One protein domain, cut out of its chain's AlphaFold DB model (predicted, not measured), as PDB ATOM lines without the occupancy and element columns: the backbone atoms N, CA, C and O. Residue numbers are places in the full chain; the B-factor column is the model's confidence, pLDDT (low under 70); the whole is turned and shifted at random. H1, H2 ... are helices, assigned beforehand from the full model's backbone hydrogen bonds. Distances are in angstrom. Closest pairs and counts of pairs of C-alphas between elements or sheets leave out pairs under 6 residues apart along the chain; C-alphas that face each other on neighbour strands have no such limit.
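AT A GLANCE: This is residues 3 to 108 of the 115 residues of an uncharacterized protein of Patescibacteria group bacterium (UniProt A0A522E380). Helix H3 lies in the middle, with H2 folded back on it as a hairpin and H4 meeting it only at the corner by their link while packing on H2 and H5; the hairpin of H5 and H6 lies at one end of the domain and H1 at the other. H1 meets H3 with residues 14 to 17, and its first residues, 3 to 8, stick out free. The printed part has 106 residues with six named helices, H1 to H6 in chain order, and no named strand; the class is all helix. The whole is compact, with a radius of gyration of the C-alphas of 13.7 A and spans of 44 by 31 by 22 A.

HOW THE PARTS SIT: H1, residues 3 to 19, touches H3, residues 37 to 49, with residues 14 to 17 alone, the same way at a shallow tilt of 24 degrees; the closest C-alphas, of Val 17 and Tyr 46, are 5.3 A apart. H2, residues 25 to 34, is close to H1 but not clearly touching, with the C-alphas of Val 13 and Gln 27 closest at 7.5 A. H2 and H3 form a hairpin at a shallow tilt of 34.8 degrees, only just short of steep, and their closest C-alphas, of Leu 31 and Asp 39, are 5.0 A apart. H3 is the hub, touching the five other helices. H4, residues 51 to 61, touches H3 only at the corner, with C-alphas of Ile 47 and Arg 54 closest at 5.1 A. H4 touches H2 about perpendicular, at 76 degrees, with C-alphas of Asp 25 and Cys 61 closest at 5.8 A. H5, residues 69 to 87, forms a hairpin with H4 at a steep tilt of 44 degrees, with C-alphas of Leu 55 and Arg 79 closest at 7.3 A. With residues 85 to 86 alone H5 touches H3, about perpendicular at 84 degrees; the C-alphas of Lys 48 and Leu 86 are closest at 5.7 A. H6, residues 95 to 106, forms a hairpin with H5 at a shallow tilt of 21 degrees, opposite ways, with C-alphas of Ile 78 and Leu 104 closest at 6.3 A. H6 only just touches H3, with 3 pairs of C-alphas within 8 A. H1 is apart from H4, H5 and H6. Every O i to N i+4 pair is within hydrogen-bond range in H2, H5 and H6; the counts are 12 of 13 in H1, 8 of 9 in H3 and 6 of 7 in H4.

IN THESE COORDINATES: H1 begins at C-alpha 3, (22.466, 35.671, 6.770), and is 25.0 A long. H2 is 14.2 A, H3 19.2 A and H4 15.1 A long. H5, 27.1 A, begins at C-alpha 69, (8.700, -4.180, -1.993). H6, 16.3 A, ends at C-alpha 106, (16.345, 8.900, 9.464).

THE WHOLE: The C-alphas farthest apart, of Lys 4 and Pro 69, are 44.2 A apart. The printed part has no cut and no long link. The mean pLDDT of the printed part is 72.6; 42 residues are under 70, among them residues 3 to 10, 63 to 71 and 88 to 108.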
ATOM      1  N   THR A   3      23.503  35.904   5.754       46.69
ATOM      2  CA  THR A   3      22.466  35.671   6.770       46.69
ATOM      3  C   THR A   3      21.137  36.365   6.478       46.69
ATOM      4  O   THR A   3      20.151  36.077   7.151       46.69
ATOM      5  N   LYS A   4      21.086  37.286   5.506       42.53
ATOM      6  CA  LYS A   4      19.853  38.016   5.164       42.53
ATOM      7  C   LYS A   4      18.934  37.225   4.227       42.53
ATOM      8  O   LYS A   4      17.737  37.194   4.484       42.53
ATOM      9  N   ASP A   5      19.486  36.531   3.232       52.53
ATOM     10  CA  ASP A   5      18.684  35.809   2.230       52.53
ATOM     11  C   ASP A   5      17.954  34.589   2.815       52.53
ATOM     12  O   ASP A   5      16.781  34.364   2.519       52.53
ATOM     13  N   TYR A   6      18.600  33.853   3.727       50.69
ATOM     14  CA  TYR A   6      17.978  32.714   4.416       50.69
ATOM     15  C   TYR A   6      16.771  33.126   5.272       50.69
ATOM     16  O   TYR A   6      15.774  32.411   5.327       50.69
ATOM     17  N   HIS A   7      16.835  34.295   5.915       54.72
ATOM     18  CA  HIS A   7      15.749  34.783   6.765       54.72
ATOM     19  C   HIS A   7      14.521  35.242   5.964       54.72
ATOM     20  O   HIS A   7      13.393  35.106   6.441       54.72
ATOM     21  N   GLU A   8      14.718  35.780   4.757       58.62
ATOM     22  CA  GLU A   8      13.615  36.193   3.882       58.62
ATOM     23  C   GLU A   8      12.926  34.992   3.221       58.62
ATOM     24  O   GLU A   8      11.696  34.972   3.136       58.62
ATOM     25  N   GLN A   9      13.686  33.962   2.829       60.28
ATOM     26  CA  GLN A   9      13.118  32.713   2.310       60.28
ATOM     27  C   GLN A   9      12.305  31.951   3.362       60.28
ATOM     28  O   GLN A   9      11.188  31.529   3.063       60.28
ATOM     29  N   ASP A  10      12.812  31.840   4.594       64.44
ATOM     30  CA  ASP A  10      12.100  31.203   5.713       64.44
ATOM     31  C   ASP A  10      10.767  31.925   6.012       64.44
ATOM     32  O   ASP A  10       9.698  31.317   6.116       64.44
ATOM     33  N   SER A  11      10.796  33.264   6.015       71.81
ATOM     34  CA  SER A  11       9.605  34.110   6.174       71.81
ATOM     35  C   SER A  11       8.586  33.933   5.036       71.81
ATOM     36  O   SER A  11       7.373  33.905   5.271       71.81
ATOM     37  N   PHE A  12       9.052  33.768   3.796       81.69
ATOM     38  CA  PHE A  12       8.190  33.575   2.631       81.69
ATOM     39  C   PHE A  12       7.502  32.204   2.626       81.69
ATOM     40  O   PHE A  12       6.284  32.132   2.455       81.69
ATOM     41  N   VAL A  13       8.255  31.127   2.866       81.00
ATOM     42  CA  VAL A  13       7.719  29.757   2.914       81.00
ATOM     43  C   VAL A  13       6.727  29.612   4.064       81.00
ATOM     44  O   VAL A  13       5.626  29.097   3.865       81.00
ATOM     45  N   ARG A  14       7.040  30.165   5.240       83.62
ATOM     46  CA  ARG A  14       6.092  30.220   6.359       83.62
ATOM     47  C   ARG A  14       4.792  30.927   5.971       83.62
ATOM     48  O   ARG A  14       3.713  30.389   6.205       83.62
ATOM     49  N   ARG A  15       4.871  32.081   5.303       86.12
ATOM     50  CA  ARG A  15       3.684  32.811   4.833       86.12
ATOM     51  C   ARG A  15       2.871  32.015   3.811       86.12
ATOM     52  O   ARG A  15       1.641  32.087   3.812       86.12
ATOM     53  N   MET A  16       3.520  31.242   2.944       87.31
ATOM     54  CA  MET A  16       2.827  30.342   2.020       87.31
ATOM     55  C   MET A  16       2.061  29.250   2.771       87.31
ATOM     56  O   MET A  16       0.873  29.051   2.515       87.31
ATOM     57  N   VAL A  17       2.695  28.607   3.755       85.38
ATOM     58  CA  VAL A  17       2.044  27.584   4.588       85.38
ATOM     59  C   VAL A  17       0.856  28.178   5.352       85.38
ATOM     60  O   VAL A  17      -0.239  27.615   5.326       85.38
ATOM     61  N   GLU A  18       1.020  29.358   5.952       82.75
ATOM     62  CA  GLU A  18      -0.030  30.074   6.691       82.75
ATOM     63  C   GLU A  18      -1.199  30.539   5.807       82.75
ATOM     64  O   GLU A  18      -2.357  30.544   6.238       82.75
ATOM     65  N   THR A  19      -0.934  30.906   4.555       85.94
ATOM     66  CA  THR A  19      -1.983  31.266   3.584       85.94
ATOM     67  C   THR A  19      -2.607  30.040   2.921       85.94
ATOM     68  O   THR A  19      -3.674  30.137   2.322       85.94
ATOM     69  N   GLY A  20      -2.005  28.861   3.103       82.00
ATOM     70  CA  GLY A  20      -2.465  27.606   2.522       82.00
ATOM     71  C   GLY A  20      -2.095  27.453   1.057       82.00
ATOM     72  O   GLY A  20      -2.687  26.608   0.394       82.00
ATOM     73  N   ALA A  21      -1.128  28.224   0.564       88.38
ATOM     74  CA  ALA A  21      -0.569  28.026  -0.762       88.38
ATOM     75  C   ALA A  21       0.112  26.651  -0.867       88.38
ATOM     76  O   ALA A  21       0.587  26.098   0.129       88.38
ATOM     77  N   GLU A  22       0.138  26.101  -2.079       88.44
ATOM     78  CA  GLU A  22       0.931  24.911  -2.395       88.44
ATOM     79  C   GLU A  22       2.414  25.290  -2.443       88.44
ATOM     80  O   GLU A  22       2.768  26.339  -2.985       88.44
ATOM     81  N   LEU A  23       3.269  24.450  -1.863       89.06
ATOM     82  CA  LEU A  23       4.718  24.599  -1.938       89.06
ATOM     83  C   LEU A  23       5.237  23.895  -3.190       89.06
ATOM     84  O   LEU A  23       4.739  22.837  -3.578       89.06
ATOM     85  N   GLU A  24       6.270  24.454  -3.804       90.19
ATOM     86  CA  GLU A  24       7.013  23.775  -4.858       90.19
ATOM     87  C   GLU A  24       7.875  22.648  -4.278       90.19
ATOM     88  O   GLU A  24       8.393  22.740  -3.163       90.19
ATOM     89  N   ASP A  25       8.125  21.612  -5.081       84.44
ATOM     90  CA  ASP A  25       8.933  20.454  -4.678       84.44
ATOM     91  C   ASP A  25      10.327  20.840  -4.167       84.44
ATOM     92  O   ASP A  25      10.873  20.203  -3.266       84.44
ATOM     93  N   ARG A  26      10.914  21.907  -4.725       84.31
ATOM     94  CA  ARG A  26      12.198  22.444  -4.265       84.31
ATOM     95  C   ARG A  26      12.101  23.009  -2.849       84.31
ATOM     96  O   ARG A  26      12.958  22.704  -2.035       84.31
ATOM     97  N   GLN A  27      11.047  23.763  -2.541       88.12
ATOM     98  CA  GLN A  27      10.842  24.345  -1.212       88.12
ATOM     99  C   GLN A  27      10.607  23.253  -0.168       88.12
ATOM    100  O   GLN A  27      11.125  23.324   0.941       88.12
ATOM    101  N   ILE A  28       9.869  22.203  -0.539       85.31
ATOM    102  CA  ILE A  28       9.658  21.039   0.323       85.31
ATOM    103  C   ILE A  28      10.985  20.315   0.577       85.31
ATOM    104  O   ILE A  28      11.274  19.960   1.717       85.31
ATOM    105  N   LYS A  29      11.818  20.123  -0.454       82.12
ATOM    106  CA  LYS A  29      13.167  19.555  -0.293       82.12
ATOM    107  C   LYS A  29      14.050  20.410   0.607       82.12
ATOM    108  O   LYS A  29      14.645  19.860   1.523       82.12
ATOM    109  N   ASP A  30      14.071  21.723   0.400       83.56
ATOM    110  CA  ASP A  30      14.879  22.647   1.197       83.56
ATOM    111  C   ASP A  30      14.476  22.596   2.688       83.56
ATOM    112  O   ASP A  30      15.349  22.525   3.552       83.56
ATOM    113  N   LEU A  31      13.174  22.519   3.002       82.00
ATOM    114  CA  LEU A  31      12.684  22.312   4.375       82.00
ATOM    115  C   LEU A  31      13.110  20.946   4.947       82.00
ATOM    116  O   LEU A  31      13.540  20.845   6.096       82.00
ATOM    117  N   MET A  32      13.008  19.880   4.150       77.44
ATOM    118  CA  MET A  32      13.413  18.537   4.584       77.44
ATOM    119  C   MET A  32      14.926  18.427   4.816       77.44
ATOM    120  O   MET A  32      15.357  17.673   5.692       77.44
ATOM    121  N   ASP A  33      15.727  19.155   4.039       74.19
ATOM    122  CA  ASP A  33      17.187  19.147   4.112       74.19
ATOM    123  C   ASP A  33      17.720  20.089   5.206       74.19
ATOM    124  O   ASP A  33      18.741  19.779   5.826       74.19
ATOM    125  N   GLY A  34      17.012  21.188   5.499       69.00
ATOM    126  CA  GLY A  34      17.324  22.108   6.601       69.00
ATOM    127  C   GLY A  34      17.293  21.428   7.973       69.00
ATOM    128  O   GLY A  34      18.084  21.759   8.858       69.00
ATOM    129  N   ASN A  35      16.439  20.406   8.114       65.38
ATOM    130  CA  ASN A  35      16.340  19.508   9.265       65.38
ATOM    131  C   ASN A  35      16.239  20.225  10.629       65.38
ATOM    132  O   ASN A  35      16.572  19.648  11.669       65.38
ATOM    133  N   SER A  36      15.782  21.480  10.642       72.12
ATOM    134  CA  SER A  36      15.515  22.204  11.873       72.12
ATOM    135  C   SER A  36      14.119  21.873  12.388       72.12
ATOM    136  O   SER A  36      13.209  21.513  11.642       72.12
ATOM    137  N   GLU A  37      13.928  22.011  13.695       67.94
ATOM    138  CA  GLU A  37      12.623  21.850  14.340       67.94
ATOM    139  C   GLU A  37      11.531  22.722  13.695       67.94
ATOM    140  O   GLU A  37      10.403  22.259  13.527       67.94
ATOM    141  N   LYS A  38      11.884  23.936  13.256       73.06
ATOM    142  CA  LYS A  38      10.962  24.872  12.603       73.06
ATOM    143  C   LYS A  38      10.587  24.438  11.187       73.06
ATOM    144  O   LYS A  38       9.426  24.566  10.812       73.06
ATOM    145  N   ASP A  39      11.531  23.892  10.426       77.44
ATOM    146  CA  ASP A  39      11.254  23.407   9.067       77.44
ATOM    147  C   ASP A  39      10.281  22.226   9.101       77.44
ATOM    148  O   ASP A  39       9.348  22.136   8.301       77.44
ATOM    149  N   TRP A  40      10.446  21.347  10.093       74.12
ATOM    150  CA  TRP A  40       9.544  20.220  10.311       74.12
ATOM    151  C   TRP A  40       8.149  20.652  10.740       74.12
ATOM    152  O   TRP A  40       7.167  20.090  10.257       74.12
ATOM    153  N   GLU A  41       8.040  21.669  11.594       77.62
ATOM    154  CA  GLU A  41       6.747  22.278  11.908       77.62
ATOM    155  C   GLU A  41       6.064  22.815  10.650       77.62
ATOM    156  O   GLU A  41       4.883  22.550  10.441       77.62
ATOM    157  N   LEU A  42       6.803  23.499   9.772       83.00
ATOM    158  CA  LEU A  42       6.261  24.016   8.516       83.00
ATOM    159  C   LEU A  42       5.802  22.901   7.571       83.00
ATOM    160  O   LEU A  42       4.736  23.031   6.972       83.00
ATOM    161  N   ILE A  43       6.540  21.791   7.472       83.06
ATOM    162  CA  ILE A  43       6.115  20.617   6.695       83.06
ATOM    163  C   ILE A  43       4.836  20.014   7.282       83.06
ATOM    164  O   ILE A  43       3.903  19.704   6.543       83.06
ATOM    165  N   ILE A  44       4.754  19.860   8.604       81.62
ATOM    166  CA  ILE A  44       3.565  19.304   9.259       81.62
ATOM    167  C   ILE A  44       2.355  20.215   9.025       81.62
ATOM    168  O   ILE A  44       1.304  19.738   8.596       81.62
ATOM    169  N   GLU A  45       2.499  21.522   9.244       82.94
ATOM    170  CA  GLU A  45       1.439  22.509   9.011       82.94
ATOM    171  C   GLU A  45       1.027  22.583   7.537       82.94
ATOM    172  O   GLU A  45      -0.162  22.689   7.224       82.94
ATOM    173  N   TYR A  46       1.986  22.445   6.618       87.81
ATOM    174  CA  TYR A  46       1.710  22.327   5.194       87.81
ATOM    175  C   TYR A  46       0.810  21.126   4.919       87.81
ATOM    176  O   TYR A  46      -0.251  21.291   4.310       87.81
ATOM    177  N   ILE A  47       1.180  19.942   5.415       85.00
ATOM    178  CA  ILE A  47       0.426  18.713   5.173       85.00
ATOM    179  C   ILE A  47      -0.967  18.779   5.822       85.00
ATOM    180  O   ILE A  47      -1.938  18.383   5.180       85.00
ATOM    181  N   LYS A  48      -1.121  19.343   7.033       82.75
ATOM    182  CA  LYS A  48      -2.416  19.418   7.754       82.75
ATOM    183  C   LYS A  48      -3.549  20.038   6.941       82.75
ATOM    184  O   LYS A  48      -4.704  19.658   7.117       82.75
ATOM    185  N   ARG A  49      -3.245  20.985   6.053       82.81
ATOM    186  CA  ARG A  49      -4.270  21.677   5.256       82.81
ATOM    187  C   ARG A  49      -4.850  20.831   4.133       82.81
ATOM    188  O   ARG A  49      -6.004  21.032   3.768       82.81
ATOM    189  N   ASN A  50      -4.072  19.899   3.592       84.62
ATOM    190  CA  ASN A  50      -4.549  18.921   2.619       84.62
ATOM    191  C   ASN A  50      -3.736  17.621   2.752       84.62
ATOM    192  O   ASN A  50      -2.834  17.368   1.946       84.62
ATOM    193  N   PRO A  51      -4.041  16.800   3.780       80.00
ATOM    194  CA  PRO A  51      -3.213  15.663   4.164       80.00
ATOM    195  C   PRO A  51      -2.977  14.674   3.041       80.00
ATOM    196  O   PRO A  51      -1.860  14.219   2.868       80.00
ATOM    197  N   THR A  52      -4.004  14.350   2.260       78.31
ATOM    198  CA  THR A  52      -3.897  13.330   1.214       78.31
ATOM    199  C   THR A  52      -2.921  13.753   0.116       78.31
ATOM    200  O   THR A  52      -2.008  12.998  -0.201       78.31
ATOM    201  N   GLN A  53      -3.080  14.962  -0.429       84.19
ATOM    202  CA  GLN A  53      -2.287  15.433  -1.568       84.19
ATOM    203  C   GLN A  53      -0.874  15.864  -1.157       84.19
ATOM    204  O   GLN A  53       0.110  15.506  -1.801       84.19
ATOM    205  N   ARG A  54      -0.754  16.623  -0.064       86.25
ATOM    206  CA  ARG A  54       0.525  17.216   0.348       86.25
ATOM    207  C   ARG A  54       1.459  16.194   0.979       86.25
ATOM    208  O   ARG A  54       2.668  16.304   0.822       86.25
ATOM    209  N   LEU A  55       0.913  15.167   1.632       81.56
ATOM    210  CA  LEU A  55       1.700  14.025   2.088       81.56
ATOM    211  C   LEU A  55       2.331  13.292   0.908       81.56
ATOM    212  O   LEU A  55       3.526  13.025   0.927       81.56
ATOM    213  N   GLU A  56       1.555  13.006  -0.137       78.69
ATOM    214  CA  GLU A  56       2.074  12.350  -1.335       78.69
ATOM    215  C   GLU A  56       3.186  13.179  -1.986       78.69
ATOM    216  O   GLU A  56       4.253  12.646  -2.276       78.69
ATOM    217  N   GLN A  57       2.999  14.496  -2.095       84.06
ATOM    218  CA  GLN A  57       4.027  15.405  -2.599       84.06
ATOM    219  C   GLN A  57       5.309  15.389  -1.747       84.06
ATOM    220  O   GLN A  57       6.408  15.276  -2.291       84.06
ATOM    221  N   VAL A  58       5.191  15.456  -0.416       83.00
ATOM    222  CA  VAL A  58       6.342  15.405   0.506       83.00
ATOM    223  C   VAL A  58       7.098  14.082   0.370       83.00
ATOM    224  O   VAL A  58       8.330  14.066   0.327       83.00
ATOM    225  N   LEU A  59       6.380  12.968   0.215       78.62
ATOM    226  CA  LEU A  59       6.985  11.655  -0.011       78.62
ATOM    227  C   LEU A  59       7.659  11.562  -1.388       78.62
ATOM    228  O   LEU A  59       8.779  11.062  -1.493       78.62
ATOM    229  N   LEU A  60       7.053  12.103  -2.445       78.38
ATOM    230  CA  LEU A  60       7.666  12.150  -3.777       78.38
ATOM    231  C   LEU A  60       8.939  13.003  -3.792       78.38
ATOM    232  O   LEU A  60       9.961  12.580  -4.334       78.38
ATOM    233  N   CYS A  61       8.924  14.155  -3.117       80.19
ATOM    234  CA  CYS A  61      10.106  15.001  -2.933       80.19
ATOM    235  C   CYS A  61      11.244  14.253  -2.238       80.19
ATOM    236  O   CYS A  61      12.420  14.540  -2.467       80.19
ATOM    237  N   ARG A  62      10.896  13.258  -1.420       70.62
ATOM    238  CA  ARG A  62      11.844  12.410  -0.711       70.62
ATOM    239  C   ARG A  62      12.353  11.216  -1.529       70.62
ATOM    240  O   ARG A  62      13.203  10.469  -1.049       70.62
ATOM    241  N   ASN A  63      11.917  11.095  -2.783       66.12
ATOM    242  CA  ASN A  63      12.365  10.088  -3.739       66.12
ATOM    243  C   ASN A  63      12.076   8.651  -3.264       66.12
ATOM    244  O   ASN A  63      12.955   7.788  -3.283       66.12
ATOM    245  N   PHE A  64      10.843   8.399  -2.806       62.28
ATOM    246  CA  PHE A  64      10.370   7.036  -2.548       62.28
ATOM    247  C   PHE A  64      10.314   6.244  -3.856       62.28
ATOM    248  O   PHE A  64       9.366   6.345  -4.630       62.28
ATOM    249  N   ASP A  65      11.346   5.439  -4.097       59.97
ATOM    250  CA  ASP A  65      11.376   4.492  -5.204       59.97
ATOM    251  C   ASP A  65      10.503   3.273  -4.868       59.97
ATOM    252  O   ASP A  65      10.936   2.355  -4.173       59.97
ATOM    253  N   LEU A  66       9.260   3.253  -5.349       62.75
ATOM    254  CA  LEU A  66       8.323   2.144  -5.126       62.75
ATOM    255  C   LEU A  66       8.661   0.878  -5.939       62.75
ATOM    256  O   LEU A  66       7.923  -0.102  -5.872       62.75
ATOM    257  N   VAL A  67       9.768   0.855  -6.693       61.97
ATOM    258  CA  VAL A  67      10.171  -0.301  -7.517       61.97
ATOM    259  C   VAL A  67      10.531  -1.529  -6.668       61.97
ATOM    260  O   VAL A  67      10.499  -2.654  -7.171       61.97
ATOM    261  N   LYS A  68      10.837  -1.355  -5.374       65.50
ATOM    262  CA  LYS A  68      11.147  -2.461  -4.456       65.50
ATOM    263  C   LYS A  68      10.076  -2.647  -3.373       65.50
ATOM    264  O   LYS A  68       9.687  -1.653  -2.759       65.50
ATOM    265  N   PRO A  69       9.683  -3.895  -3.046       62.06
ATOM    266  CA  PRO A  69       8.700  -4.180  -1.993       62.06
ATOM    267  C   PRO A  69       9.058  -3.568  -0.632       62.06
ATOM    268  O   PRO A  69       8.201  -2.997   0.033       62.06
ATOM    269  N   GLU A  70      10.340  -3.590  -0.258       67.88
ATOM    270  CA  GLU A  70      10.830  -2.986   0.989       67.88
ATOM    271  C   GLU A  70      10.545  -1.478   1.102       67.88
ATOM    272  O   GLU A  70      10.375  -0.969   2.206       67.88
ATOM    273  N   ASN A  71      10.445  -0.762  -0.022       68.44
ATOM    274  CA  ASN A  71      10.121   0.663  -0.051       68.44
ATOM    275  C   ASN A  71       8.607   0.918   0.006       68.44
ATOM    276  O   ASN A  71       8.196   2.010   0.394       68.44
ATOM    277  N   PHE A  72       7.783  -0.074  -0.342       71.31
ATOM    278  CA  PHE A  72       6.327   0.008  -0.228       71.31
ATOM    279  C   PHE A  72       5.870  -0.103   1.230       71.31
ATOM    280  O   PHE A  72       5.114   0.747   1.697       71.31
ATOM    281  N   ASP A  73       6.384  -1.081   1.983       72.56
ATOM    282  CA  ASP A  73       6.082  -1.207   3.420       72.56
ATOM    283  C   ASP A  73       6.550   0.035   4.184       72.56
ATOM    284  O   ASP A  73       5.835   0.600   5.013       72.56
ATOM    285  N   ARG A  74       7.736   0.522   3.811       68.38
ATOM    286  CA  ARG A  74       8.297   1.784   4.276       68.38
ATOM    287  C   ARG A  74       7.367   2.963   4.020       68.38
ATOM    288  O   ARG A  74       7.102   3.740   4.929       68.38
ATOM    289  N   TYR A  75       6.881   3.090   2.788       73.38
ATOM    290  CA  TYR A  75       5.937   4.120   2.381       73.38
ATOM    291  C   TYR A  75       4.641   4.041   3.196       73.38
ATOM    292  O   TYR A  75       4.185   5.061   3.709       73.38
ATOM    293  N   MET A  76       4.079   2.842   3.379       77.69
ATOM    294  CA  MET A  76       2.841   2.637   4.136       77.69
ATOM    295  C   MET A  76       2.995   3.018   5.608       77.69
ATOM    296  O   MET A  76       2.150   3.736   6.140       77.69
ATOM    297  N   GLN A  77       4.094   2.605   6.242       76.94
ATOM    298  CA  GLN A  77       4.403   2.964   7.625       76.94
ATOM    299  C   GLN A  77       4.542   4.481   7.782       76.94
ATOM    300  O   GLN A  77       3.958   5.082   8.674       76.94
ATOM    301  N   ILE A  78       5.275   5.112   6.871       73.50
ATOM    302  CA  ILE A  78       5.526   6.551   6.875       73.50
ATOM    303  C   ILE A  78       4.244   7.353   6.658       73.50
ATOM    304  O   ILE A  78       3.986   8.325   7.372       73.50
ATOM    305  N   ARG A  79       3.416   6.926   5.704       77.88
ATOM    306  CA  ARG A  79       2.103   7.512   5.451       77.88
ATOM    307  C   ARG A  79       1.226   7.426   6.697       77.88
ATOM    308  O   ARG A  79       0.603   8.423   7.049       77.88
ATOM    309  N   GLN A  80       1.202   6.274   7.366       78.25
ATOM    310  CA  GLN A  80       0.431   6.078   8.591       78.25
ATOM    311  C   GLN A  80       0.941   6.960   9.735       78.25
ATOM    312  O   GLN A  80       0.143   7.678  10.330       78.25
ATOM    313  N   THR A  81       2.250   6.973   9.999       76.00
ATOM    314  CA  THR A  81       2.842   7.834  11.034       76.00
ATOM    315  C   THR A  81       2.484   9.294  10.786       76.00
ATOM    316  O   THR A  81       2.015   9.969  11.694       76.00
ATOM    317  N   ILE A  82       2.607   9.790   9.551       74.12
ATOM    318  CA  ILE A  82       2.226  11.172   9.253       74.12
ATOM    319  C   ILE A  82       0.712  11.379   9.419       74.12
ATOM    320  O   ILE A  82       0.300  12.376   9.993       74.12
ATOM    321  N   GLN A  83      -0.143  10.443   9.013       75.81
ATOM    322  CA  GLN A  83      -1.586  10.556   9.266       75.81
ATOM    323  C   GLN A  83      -1.925  10.627  10.765       75.81
ATOM    324  O   GLN A  83      -2.760  11.441  11.157       75.81
ATOM    325  N   GLU A  84      -1.245   9.847  11.605       77.62
ATOM    326  CA  GLU A  84      -1.375   9.897  13.066       77.62
ATOM    327  C   GLU A  84      -0.919  11.259  13.621       77.62
ATOM    328  O   GLU A  84      -1.622  11.859  14.441       77.62
ATOM    329  N   LEU A  85       0.189  11.810  13.107       72.50
ATOM    330  CA  LEU A  85       0.666  13.161  13.438       72.50
ATOM    331  C   LEU A  85      -0.377  14.248  13.136       72.50
ATOM    332  O   LEU A  85      -0.553  15.167  13.932       72.50
ATOM    333  N   LEU A  86      -1.073  14.143  12.004       72.50
ATOM    334  CA  LEU A  86      -2.029  15.154  11.532       72.50
ATOM    335  C   LEU A  86      -3.423  15.014  12.150       72.50
ATOM    336  O   LEU A  86      -4.184  15.977  12.161       72.50
ATOM    337  N   SER A  87      -3.778  13.815  12.616       73.38
ATOM    338  CA  SER A  87      -5.101  13.516  13.179       73.38
ATOM    339  C   SER A  87      -5.336  14.110  14.572       73.38
ATOM    340  O   SER A  87      -6.479  14.178  15.029       73.38
ATOM    341  N   GLU A  88      -4.277  14.558  15.247       65.88
ATOM    342  CA  GLU A  88      -4.384  15.130  16.583       65.88
ATOM    343  C   GLU A  88      -4.915  16.564  16.530       65.88
ATOM    344  O   GLU A  88      -4.333  17.455  15.909       65.88
ATOM    345  N   LYS A  89      -6.071  16.765  17.167       54.78
ATOM    346  CA  LYS A  89      -6.877  17.980  17.038       54.78
ATOM    347  C   LYS A  89      -6.453  19.160  17.911       54.78
ATOM    348  O   LYS A  89      -7.012  20.231  17.714       54.78
ATOM    349  N   ASP A  90      -5.476  19.033  18.804       49.22
ATOM    350  CA  ASP A  90      -5.244  20.065  19.820       49.22
ATOM    351  C   ASP A  90      -3.778  20.507  19.925       49.22
ATOM    352  O   ASP A  90      -2.971  19.921  20.635       49.22
ATOM    353  N   GLY A  91      -3.468  21.601  19.220       50.75
ATOM    354  CA  GLY A  91      -2.647  22.733  19.684       50.75
ATOM    355  C   GLY A  91      -1.155  22.566  19.999       50.75
ATOM    356  O   GLY A  91      -0.453  23.575  19.999       50.75
ATOM    357  N   VAL A  92      -0.638  21.366  20.248       53.53
ATOM    358  CA  VAL A  92       0.771  21.155  20.606       53.53
ATOM    359  C   VAL A  92       1.278  19.931  19.861       53.53
ATOM    360  O   VAL A  92       0.873  18.810  20.149       53.53
ATOM    361  N   ILE A  93       2.157  20.135  18.877       55.03
ATOM    362  CA  ILE A  93       2.916  19.023  18.300       55.03
ATOM    363  C   ILE A  93       3.827  18.513  19.421       55.03
ATOM    364  O   ILE A  93       4.792  19.180  19.785       55.03
ATOM    365  N   ASP A  94       3.467  17.372  20.009       61.31
ATOM    366  CA  ASP A  94       4.240  16.684  21.046       61.31
ATOM    367  C   ASP A  94       5.709  16.529  20.594       61.31
ATOM    368  O   ASP A  94       5.999  16.177  19.449       61.31
ATOM    369  N   THR A  95       6.674  16.796  21.471       60.41
ATOM    370  CA  THR A  95       8.108  16.628  21.189       60.41
ATOM    371  C   THR A  95       8.423  15.214  20.681       60.41
ATOM    372  O   THR A  95       9.238  15.042  19.777       60.41
ATOM    373  N   ASN A  96       7.695  14.210  21.179       65.56
ATOM    374  CA  ASN A  96       7.777  12.815  20.746       65.56
ATOM    375  C   ASN A  96       7.348  12.638  19.277       65.56
ATOM    376  O   ASN A  96       7.885  11.825  18.533       65.56
ATOM    377  N   LYS A  97       6.414  13.460  18.804       63.03
ATOM    378  CA  LYS A  97       5.951  13.471  17.413       63.03
ATOM    379  C   LYS A  97       6.945  14.112  16.465       63.03
ATOM    380  O   LYS A  97       7.114  13.649  15.337       63.03
ATOM    381  N   ARG A  98       7.644  15.143  16.936       64.81
ATOM    382  CA  ARG A  98       8.800  15.687  16.226       64.81
ATOM    383  C   ARG A  98       9.913  14.650  16.126       64.81
ATOM    384  O   ARG A  98      10.483  14.493  15.054       64.81
ATOM    385  N   GLU A  99      10.168  13.897  17.192       67.38
ATOM    386  CA  GLU A  99      11.098  12.763  17.164       67.38
ATOM    387  C   GLU A  99      10.626  11.655  16.208       67.38
ATOM    388  O   GLU A  99      11.427  11.129  15.444       67.38
ATOM    389  N   GLN A 100       9.328  11.342  16.147       68.38
ATOM    390  CA  GLN A 100       8.776  10.384  15.177       68.38
ATOM    391  C   GLN A 100       8.892  10.878  13.731       68.38
ATOM    392  O   GLN A 100       9.230  10.089  12.849       68.38
ATOM    393  N   ALA A 101       8.686  12.173  13.481       67.94
ATOM    394  CA  ALA A 101       8.959  12.790  12.187       67.94
ATOM    395  C   ALA A 101      10.460  12.710  11.844       67.94
ATOM    396  O   ALA A 101      10.814  12.302  10.740       67.94
ATOM    397  N   GLN A 102      11.344  12.982  12.813       65.62
ATOM    398  CA  GLN A 102      12.798  12.792  12.703       65.62
ATOM    399  C   GLN A 102      13.177  11.343  12.368       65.62
ATOM    400  O   GLN A 102      13.977  11.105  11.462       65.62
ATOM    401  N   LEU A 103      12.567  10.363  13.033       65.94
ATOM    402  CA  LEU A 103      12.756   8.937  12.765       65.94
ATOM    403  C   LEU A 103      12.228   8.536  11.384       65.94
ATOM    404  O   LEU A 103      12.855   7.738  10.683       65.94
ATOM    405  N   LEU A 104      11.121   9.129  10.944       65.62
ATOM    406  CA  LEU A 104      10.614   9.016   9.582       65.62
ATOM    407  C   LEU A 104      11.701   9.412   8.565       65.62
ATOM    408  O   LEU A 104      11.925   8.679   7.605       65.62
ATOM    409  N   ILE A 105      12.444  10.493   8.800       59.22
ATOM    410  CA  ILE A 105      13.512  10.949   7.892       59.22
ATOM    411  C   ILE A 105      14.753  10.070   7.980       59.22
ATOM    412  O   ILE A 105      15.356   9.743   6.954       59.22
ATOM    413  N   GLN A 106      15.144   9.695   9.198       61.19
ATOM    414  CA  GLN A 106      16.345   8.900   9.464       61.19
ATOM    415  C   GLN A 106      16.207   7.458   9.014       61.19
ATOM    416  O   GLN A 106      17.192   6.851   8.598       61.19
ATOM    417  N   SER A 107      14.996   6.907   9.072       58.25
ATOM    418  CA  SER A 107      14.760   5.551   8.609       58.25
ATOM    419  C   SER A 107      15.089   5.442   7.120       58.25
ATOM    420  O   SER A 107      15.401   4.348   6.658       58.25
ATOM    421  N   ILE A 108      15.025   6.540   6.339       55.66
ATOM    422  CA  ILE A 108      15.151   6.540   4.866       55.66
ATOM    423  C   ILE A 108      16.520   6.016   4.520       55.66
ATOM    424  O   ILE A 108      17.501   6.555   5.035       55.66
TER     425      ILE A 108